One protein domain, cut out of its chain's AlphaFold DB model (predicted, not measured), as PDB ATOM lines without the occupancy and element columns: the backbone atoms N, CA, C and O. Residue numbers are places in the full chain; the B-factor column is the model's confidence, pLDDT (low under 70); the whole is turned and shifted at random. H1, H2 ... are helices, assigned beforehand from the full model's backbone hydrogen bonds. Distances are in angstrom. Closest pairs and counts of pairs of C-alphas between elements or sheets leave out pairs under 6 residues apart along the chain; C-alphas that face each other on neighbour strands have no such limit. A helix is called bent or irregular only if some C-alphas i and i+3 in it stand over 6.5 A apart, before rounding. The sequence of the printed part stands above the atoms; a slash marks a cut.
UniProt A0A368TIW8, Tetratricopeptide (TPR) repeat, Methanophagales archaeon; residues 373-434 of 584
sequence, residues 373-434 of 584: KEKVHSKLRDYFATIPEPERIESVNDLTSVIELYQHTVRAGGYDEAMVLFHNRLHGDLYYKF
ATOM      1  N   LYS A 373     -53.495 -31.396  18.433       94.25
ATOM      2  CA  LYS A 373     -53.558 -31.807  19.854       94.25
ATOM      3  C   LYS A 373     -52.267 -32.441  20.363       94.25
ATOM      4  O   LYS A 373     -51.780 -32.041  21.417       94.25
ATOM      5  N   GLU A 374     -51.716 -33.395  19.618       93.12
ATOM      6  CA  GLU A 374     -50.496 -34.113  19.998       93.12
ATOM      7  C   GLU A 374     -49.323 -33.145  20.185       93.12
ATOM      8  O   GLU A 374     -48.733 -33.100  21.258       93.12
ATOM      9  N   LYS A 375     -49.075 -32.266  19.205       94.50
ATOM     10  CA  LYS A 375     -47.996 -31.267  19.253       94.50
ATOM     11  C   LYS A 375     -48.165 -30.274  20.403       94.50
ATOM     12  O   LYS A 375     -47.185 -29.905  21.051       94.50
ATOM     13  N   VAL A 376     -49.395 -29.826  20.658       96.50
ATOM     14  CA  VAL A 376     -49.689 -28.941  21.793       96.50
ATOM     15  C   VAL A 376     -49.412 -29.650  23.114       96.50
ATOM     16  O   VAL A 376     -48.782 -29.064  23.992       96.50
ATOM     17  N   HIS A 377     -49.808 -30.915  23.244       96.25
ATOM     18  CA  HIS A 377     -49.517 -31.706  24.434       96.25
ATOM     19  C   HIS A 377     -48.032 -32.038  24.588       96.25
ATOM     20  O   HIS A 377     -47.554 -31.983  25.715       96.25
ATOM     21  N   SER A 378     -47.273 -32.258  23.510       96.31
ATOM     22  CA  SER A 378     -45.810 -32.380  23.585       96.31
ATOM     23  C   SER A 378     -45.175 -31.101  24.128       96.31
ATOM     24  O   SER A 378     -44.376 -31.161  25.054       96.31
ATOM     25  N   LYS A 379     -45.591 -29.924  23.636       95.75
ATOM     26  CA  LYS A 379     -45.079 -28.638  24.138       95.75
ATOM     27  C   LYS A 379     -45.416 -28.414  25.616       95.75
ATOM     28  O   LYS A 379     -44.594 -27.887  26.361       95.75
ATOM     29  N   LEU A 380     -46.615 -28.812  26.042       95.19
ATOM     30  CA  LEU A 380     -47.025 -28.743  27.445       95.19
ATOM     31  C   LEU A 380     -46.244 -29.722  28.318       95.19
ATOM     32  O   LEU A 380     -45.776 -29.333  29.381       95.19
ATOM     33  N   ARG A 381     -46.054 -30.961  27.858       96.06
ATOM     34  CA  ARG A 381     -45.200 -31.950  28.518       96.06
ATOM     35  C   ARG A 381     -43.804 -31.375  28.739       96.06
ATOM     36  O   ARG A 381     -43.326 -31.394  29.865       96.06
ATOM     37  N   ASP A 382     -43.190 -30.826  27.694       95.50
ATOM     38  CA  ASP A 382     -41.837 -30.277  27.773       95.50
ATOM     39  C   ASP A 382     -41.765 -29.137  28.800       95.50
ATOM     40  O   ASP A 382     -40.845 -29.101  29.607       95.50
ATOM     41  N   TYR A 383     -42.776 -28.261  28.847       94.44
ATOM     42  CA  TYR A 383     -42.884 -27.231  29.881       94.44
ATOM     43  C   TYR A 383     -42.989 -27.822  31.294       94.44
ATOM     44  O   TYR A 383     -42.193 -27.462  32.163       94.44
ATOM     45  N   PHE A 384     -43.925 -28.742  31.544       93.56
ATOM     46  CA  PHE A 384     -44.103 -29.326  32.877       93.56
ATOM     47  C   PHE A 384     -42.898 -30.170  33.316       93.56
ATOM     48  O   PHE A 384     -42.637 -30.266  34.511       93.56
ATOM     49  N   ALA A 385     -42.122 -30.713  32.374       94.62
ATOM     50  CA  ALA A 385     -40.869 -31.406  32.660       94.62
ATOM     51  C   ALA A 385     -39.764 -30.463  33.174       94.62
ATOM     52  O   ALA A 385     -38.849 -30.926  33.848       94.62
ATOM     53  N   THR A 386     -39.845 -29.154  32.892       94.31
ATOM     54  CA  THR A 386     -38.909 -28.153  33.444       94.31
ATOM     55  C   THR A 386     -39.237 -27.723  34.870       94.31
ATOM     56  O   THR A 386     -38.400 -27.098  35.523       94.31
ATOM     57  N   ILE A 387     -40.439 -28.031  35.367       90.94
ATOM     58  CA  ILE A 387     -40.826 -27.681  36.732       90.94
ATOM     59  C   ILE A 387     -40.097 -28.639  37.687       90.94
ATOM     60  O   ILE A 387     -40.245 -29.856  37.541       90.94
ATOM     61  N   PRO A 388     -39.314 -28.119  38.653       88.94
ATOM     62  CA  PRO A 388     -38.552 -28.955  39.569       88.94
ATOM     63  C   PRO A 388     -39.473 -29.825  40.422       88.94
ATOM     64  O   PRO A 388     -40.621 -29.471  40.704       88.94
ATOM     65  N   GLU A 389     -38.950 -30.974  40.840       86.12
ATOM     66  CA  GLU A 389     -39.656 -31.842  41.774       86.12
ATOM     67  C   GLU A 389     -39.834 -31.139  43.126       86.12
ATOM     68  O   GLU A 389     -38.938 -30.406  43.557       86.12
ATOM     69  N   PRO A 390     -40.981 -31.328  43.797       84.00
ATOM     70  CA  PRO A 390     -41.176 -30.782  45.130       84.00
ATOM     71  C   PRO A 390     -40.155 -31.394  46.099       84.00
ATOM     72  O   PRO A 390     -40.028 -32.613  46.180       84.00
ATOM     73  N   GLU A 391     -39.461 -30.555  46.875       84.56
ATOM     74  CA  GLU A 391     -38.486 -31.013  47.883       84.56
ATOM     75  C   GLU A 391     -39.131 -31.902  48.956       84.56
ATOM     76  O   GLU A 391     -38.489 -32.787  49.523       84.56
ATOM     77  N   ARG A 392     -40.418 -31.670  49.239       88.25
ATOM     78  CA  ARG A 392     -41.207 -32.444  50.192       88.25
ATOM     79  C   ARG A 392     -42.627 -32.625  49.672       88.25
ATOM     80  O   ARG A 392     -43.280 -31.661  49.289       88.25
ATOM     81  N   ILE A 393     -43.100 -33.866  49.701       89.44
ATOM     82  CA  ILE A 393     -44.455 -34.243  49.290       89.44
ATOM     83  C   ILE A 393     -45.255 -34.498  50.567       89.44
ATOM     84  O   ILE A 393     -45.054 -35.515  51.227       89.44
ATOM     85  N   GLU A 394     -46.125 -33.577  50.970       83.00
ATOM     86  CA  GLU A 394     -46.962 -33.698  52.177       83.00
ATOM     87  C   GLU A 394     -48.429 -33.973  51.839       83.00
ATOM     88  O   GLU A 394     -49.185 -34.452  52.682       83.00
ATOM     89  N   SER A 395     -48.827 -33.708  50.596       77.75
ATOM     90  CA  SER A 395     -50.173 -33.920  50.086       77.75
ATOM     91  C   SER A 395     -50.165 -34.295  48.603       77.75
ATOM     92  O   SER A 395     -49.200 -34.051  47.880       77.75
ATOM     93  N   VAL A 396     -51.295 -34.807  48.107       79.38
ATOM     94  CA  VAL A 396     -51.510 -35.047  46.666       79.38
ATOM     95  C   VAL A 396     -51.330 -33.764  45.836       79.38
ATOM     96  O   VAL A 396     -50.931 -33.836  44.678       79.38
ATOM     97  N   ASN A 397     -51.563 -32.581  46.415       75.75
ATOM     98  CA  ASN A 397     -51.435 -31.309  45.694       75.75
ATOM     99  C   ASN A 397     -49.986 -30.975  45.342       75.75
ATOM    100  O   ASN A 397     -49.746 -30.344  44.312       75.75
ATOM    101  N   ASP A 398     -49.024 -31.444  46.135       84.19
ATOM    102  CA  ASP A 398     -47.601 -31.248  45.841       84.19
ATOM    103  C   ASP A 398     -47.200 -31.997  44.556       84.19
ATOM    104  O   ASP A 398     -46.244 -31.626  43.879       84.19
ATOM    105  N   LEU A 399     -47.996 -32.995  44.148       89.25
ATOM    106  CA  LEU A 399     -47.820 -33.767  42.918       89.25
ATOM    107  C   LEU A 399     -48.514 -33.149  41.691       89.25
ATOM    108  O   LEU A 399     -48.438 -33.726  40.607       89.25
ATOM    109  N   THR A 400     -49.167 -31.985  41.808       85.56
ATOM    110  CA  THR A 400     -49.975 -31.392  40.718       85.56
ATOM    111  C   THR A 400     -49.186 -31.246  39.419       85.56
ATOM    112  O   THR A 400     -49.633 -31.715  38.376       85.56
ATOM    113  N   SER A 401     -47.986 -30.662  39.462       89.00
ATOM    114  CA  SER A 401     -47.149 -30.481  38.266       89.00
ATOM    115  C   SER A 401     -46.748 -31.814  37.625       89.00
ATOM    116  O   SER A 401     -46.665 -31.913  36.402       89.00
ATOM    117  N   VAL A 402     -46.551 -32.858  38.435       93.31
ATOM    118  CA  VAL A 402     -46.202 -34.213  37.974       93.31
ATOM    119  C   VAL A 402     -47.414 -34.907  37.345       93.31
ATOM    120  O   VAL A 402     -47.288 -35.582  36.324       93.31
ATOM    121  N   ILE A 403     -48.608 -34.694  37.900       92.38
ATOM    122  CA  ILE A 403     -49.880 -35.156  37.330       92.38
ATOM    123  C   ILE A 403     -50.183 -34.425  36.011       92.38
ATOM    124  O   ILE A 403     -50.661 -35.037  35.051       92.38
ATOM    125  N   GLU A 404     -49.898 -33.123  35.919       91.56
ATOM    126  CA  GLU A 404     -49.988 -32.367  34.666       91.56
ATOM    127  C   GLU A 404     -49.022 -32.911  33.612       91.56
ATOM    128  O   GLU A 404     -49.469 -33.203  32.498       91.56
ATOM    129  N   LEU A 405     -47.760 -33.148  33.992       95.38
ATOM    130  CA  LEU A 405     -46.751 -33.781  33.146       95.38
ATOM    131  C   LEU A 405     -47.239 -35.133  32.612       95.38
ATOM    132  O   LEU A 405     -47.333 -35.293  31.399       95.38
ATOM    133  N   TYR A 406     -47.636 -36.059  33.492       96.06
ATOM    134  CA  TYR A 406     -48.135 -37.389  33.119       96.06
ATOM    135  C   TYR A 406     -49.239 -37.321  32.072       96.06
ATOM    136  O   TYR A 406     -49.192 -37.980  31.035       96.06
ATOM    137  N   GLN A 407     -50.239 -36.489  32.323       92.88
ATOM    138  CA  GLN A 407     -51.402 -36.374  31.455       92.88
ATOM    139  C   GLN A 407     -51.056 -35.776  30.088       92.88
ATOM    140  O   GLN A 407     -51.591 -36.217  29.069       92.88
ATOM    141  N   HIS A 408     -50.151 -34.799  30.033       95.12
ATOM    142  CA  HIS A 408     -49.664 -34.278  28.759       95.12
ATOM    143  C   HIS A 408     -48.798 -35.296  28.015       95.12
ATOM    144  O   HIS A 408     -48.938 -35.406  26.799       95.12
ATOM    145  N   THR A 409     -48.017 -36.116  28.721       96.56
ATOM    146  CA  THR A 409     -47.297 -37.251  28.132       96.56
ATOM    147  C   THR A 409     -48.260 -38.266  27.509       96.56
ATOM    148  O   THR A 409     -48.099 -38.621  26.342       96.56
ATOM    149  N   VAL A 410     -49.317 -38.672  28.225       94.62
ATOM    150  CA  VAL A 410     -50.344 -39.590  27.694       94.62
ATOM    151  C   VAL A 410     -51.040 -39.001  26.465       94.62
ATOM    152  O   VAL A 410     -51.187 -39.676  25.448       94.62
ATOM    153  N   ARG A 411     -51.453 -37.728  26.519       92.19
ATOM    154  CA  ARG A 411     -52.149 -37.068  25.399       92.19
ATOM    155  C   ARG A 411     -51.251 -36.774  24.196       92.19
ATOM    156  O   ARG A 411     -51.772 -36.581  23.101       92.19
ATOM    157  N   ALA A 412     -49.937 -36.760  24.391       94.38
ATOM    158  CA  ALA A 412     -48.940 -36.739  23.326       94.38
ATOM    159  C   ALA A 412     -48.617 -38.148  22.775       94.38
ATOM    160  O   ALA A 412     -47.712 -38.285  21.963       94.38
ATOM    161  N   GLY A 413     -49.311 -39.202  23.228       92.75
ATOM    162  CA  GLY A 413     -49.096 -40.585  22.786       92.75
ATOM    163  C   GLY A 413     -47.928 -41.308  23.471       92.75
ATOM    164  O   GLY A 413     -47.649 -42.462  23.148       92.75
ATOM    165  N   GLY A 414     -47.261 -40.671  24.437       95.12
ATOM    166  CA  GLY A 414     -46.121 -41.219  25.178       95.12
ATOM    167  C   GLY A 414     -46.524 -42.187  26.293       95.12
ATOM    168  O   GLY A 414     -46.145 -41.987  27.441       95.12
ATOM    169  N   TYR A 415     -47.304 -43.227  25.998       95.62
ATOM    170  CA  TYR A 415     -47.855 -44.125  27.026       95.62
ATOM    171  C   TYR A 415     -46.784 -44.818  27.885       95.62
ATOM    172  O   TYR A 415     -46.913 -44.847  29.108       95.62
ATOM    173  N   ASP A 416     -45.707 -45.327  27.275       96.88
ATOM    174  CA  ASP A 416     -44.612 -45.974  28.013       96.88
ATOM    175  C   ASP A 416     -43.864 -44.968  28.916       96.88
ATOM    176  O   ASP A 416     -43.578 -45.263  30.075       96.88
ATOM    177  N   GLU A 417     -43.603 -43.753  28.416       96.75
ATOM    178  CA  GLU A 417     -42.973 -42.661  29.181       96.75
ATOM    179  C   GLU A 417     -43.850 -42.248  30.371       96.75
ATOM    180  O   GLU A 417     -43.370 -42.113  31.498       96.75
ATOM    181  N   ALA A 418     -45.157 -42.109  30.139       97.12
ATOM    182  CA  ALA A 418     -46.123 -41.808  31.182       97.12
ATOM    183  C   ALA A 418     -46.145 -42.910  32.247       97.12
ATOM    184  O   ALA A 418     -46.148 -42.614  33.439       97.12
ATOM    185  N   MET A 419     -46.110 -44.181  31.845       97.31
ATOM    186  CA  MET A 419     -46.105 -45.299  32.784       97.31
ATOM    187  C   MET A 419     -44.854 -45.307  33.676       97.31
ATOM    188  O   MET A 419     -44.969 -45.491  34.889       97.31
ATOM    189  N   VAL A 420     -43.675 -45.029  33.110       96.62
ATOM    190  CA  VAL A 420     -42.431 -44.863  33.885       96.62
ATOM    191  C   VAL A 420     -42.554 -43.703  34.874       96.62
ATOM    192  O   VAL A 420     -42.213 -43.852  36.049       96.62
ATOM    193  N   LEU A 421     -43.089 -42.564  34.428       96.44
ATOM    194  CA  LEU A 421     -43.329 -41.406  35.284       96.44
ATOM    195  C   LEU A 421     -44.279 -41.739  36.442       96.44
ATOM    196  O   LEU A 421     -43.998 -41.388  37.587       96.44
ATOM    197  N   PHE A 422     -45.379 -42.440  36.159       97.19
ATOM    198  CA  PHE A 422     -46.330 -42.866  37.179       97.19
ATOM    199  C   PHE A 422     -45.670 -43.765  38.217       97.19
ATOM    200  O   PHE A 422     -45.765 -43.486  39.411       97.19
ATOM    201  N   HIS A 423     -44.978 -44.812  37.771       95.69
ATOM    202  CA  HIS A 423     -44.333 -45.764  38.667       95.69
ATOM    203  C   HIS A 423     -43.313 -45.078  39.587       95.69
ATOM    204  O   HIS A 423     -43.330 -45.295  40.797       95.69
ATOM    205  N   ASN A 424     -42.465 -44.215  39.024       94.69
ATOM    206  CA  ASN A 424     -41.320 -43.659  39.743       94.69
ATOM    207  C   ASN A 424     -41.656 -42.439  40.605       94.69
ATOM    208  O   ASN A 424     -40.991 -42.222  41.611       94.69
ATOM    209  N   ARG A 425     -42.641 -41.624  40.204       94.88
ATOM    210  CA  ARG A 425     -42.884 -40.303  40.815       94.88
ATOM    211  C   ARG A 425     -44.286 -40.108  41.386       94.88
ATOM    212  O   ARG A 425     -44.535 -39.079  42.001       94.88
ATOM    213  N   LEU A 426     -45.212 -41.045  41.164       95.38
ATOM    214  CA  LEU A 426     -46.603 -40.908  41.616       95.38
ATOM    215  C   LEU A 426     -47.067 -42.099  42.459       95.38
ATOM    216  O   LEU A 426     -47.654 -41.899  43.517       95.38
ATOM    217  N   HIS A 427     -46.814 -43.331  42.016       95.81
ATOM    218  CA  HIS A 427     -47.411 -44.530  42.600       95.81
ATOM    219  C   HIS A 427     -47.124 -44.678  44.098       95.81
ATOM    220  O   HIS A 427     -48.054 -44.906  44.862       95.81
ATOM    221  N   GLY A 428     -45.865 -44.519  44.520       94.50
ATOM    222  CA  GLY A 428     -45.461 -44.712  45.915       94.50
ATOM    223  C   GLY A 428     -46.233 -43.818  46.891       94.50
ATOM    224  O   GLY A 428     -46.906 -44.318  47.793       94.50
ATOM    225  N   ASP A 429     -46.188 -42.503  46.671       93.00
ATOM    226  CA  ASP A 429     -46.878 -41.535  47.526       93.00
ATOM    227  C   ASP A 429     -48.401 -41.636  47.401       93.00
ATOM    228  O   ASP A 429     -49.107 -41.670  48.412       93.00
ATOM    229  N   LEU A 430     -48.936 -41.732  46.178       91.62
ATOM    230  CA  LEU A 430     -50.384 -41.826  45.990       91.62
ATOM    231  C   LEU A 430     -50.956 -43.088  46.644       91.62
ATOM    232  O   LEU A 430     -52.005 -43.005  47.277       91.62
ATOM    233  N   TYR A 431     -50.287 -44.235  46.511       93.00
ATOM    234  CA  TYR A 431     -50.807 -45.514  46.988       93.00
ATOM    235  C   TYR A 431     -50.561 -45.702  48.488       93.00
ATOM    236  O   TYR A 431     -51.510 -45.918  49.237       93.00
ATOM    237  N   TYR A 432     -49.307 -45.602  48.942       90.38
ATOM    238  CA  TYR A 432     -48.933 -45.983  50.310       90.38
ATOM    239  C   TYR A 432     -49.063 -44.847  51.322       90.38
ATOM    240  O   TYR A 432     -49.348 -45.110  52.487       90.38
ATOM    241  N   LYS A 433     -48.846 -43.593  50.903       86.62
ATOM    242  CA  LYS A 433     -48.858 -42.446  51.821       86.62
ATOM    243  C   LYS A 433     -50.228 -41.791  51.912       86.62
ATOM    244  O   LYS A 433     -50.680 -41.472  53.007       86.62
ATOM    245  N   PHE A 434     -50.871 -41.572  50.768       81.31
ATOM    246  CA  PHE A 434     -52.118 -40.810  50.705       81.31
ATOM    247  C   PHE A 434     -53.369 -41.666  50.535       81.31
ATOM    248  O   PHE A 434     -54.464 -41.143  50.726       81.31
TER     249      PHE A 434
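Overview. This is residues 373 to 434 of the 584 residues of the protein "Tetratricopeptide (TPR) repeat" of Methanophagales archaeon (UniProt A0A368TIW8). Three helices run back and forth as two hairpins that share H2: the longest helix, H3, packs on H2, H1 packs on another side of H2, and H1 and H3 stay apart. The printed part has 62 residues with three named helices, H1, H2 and H3 in chain order, and no named strand: all helix. It is compact, with a radius of gyration of the C-alphas of 11.6 A, and spans 34 by 20 by 13 A.

Arrangement. H3, residues 415 to 433, touches H2, residues 396 to 411, opposite ways at a shallow tilt of 19 degrees; their closest C-alphas, of Ala 418 and Tyr 406, are 5.2 A apart. H2 touches H1, residues 373 to 385, opposite ways at 35.0 degrees, only just a steep tilt; their closest C-alphas, of His 408 and His 377, are 5.0 A apart. Every O i to N i+4 pair is within hydrogen-bond range in H1, 9 of 12 in H2 and 12 of 15 in H3.

Along the chain. H3, 24.9 A long, ends at C-alpha 433 (-48.858, -42.446, 51.821); H2 measures 21.4 A. Both are irregular: C-alphas 425 and 428 are 7.2 A apart, C-alphas 398 and 401 7.6 A. H1, 18.0 A, begins at C-alpha 373 (-53.558, -31.807, 19.854).

Size, cuts and confidence. The printed part has no cut, and no printed residue is under pLDDT 70.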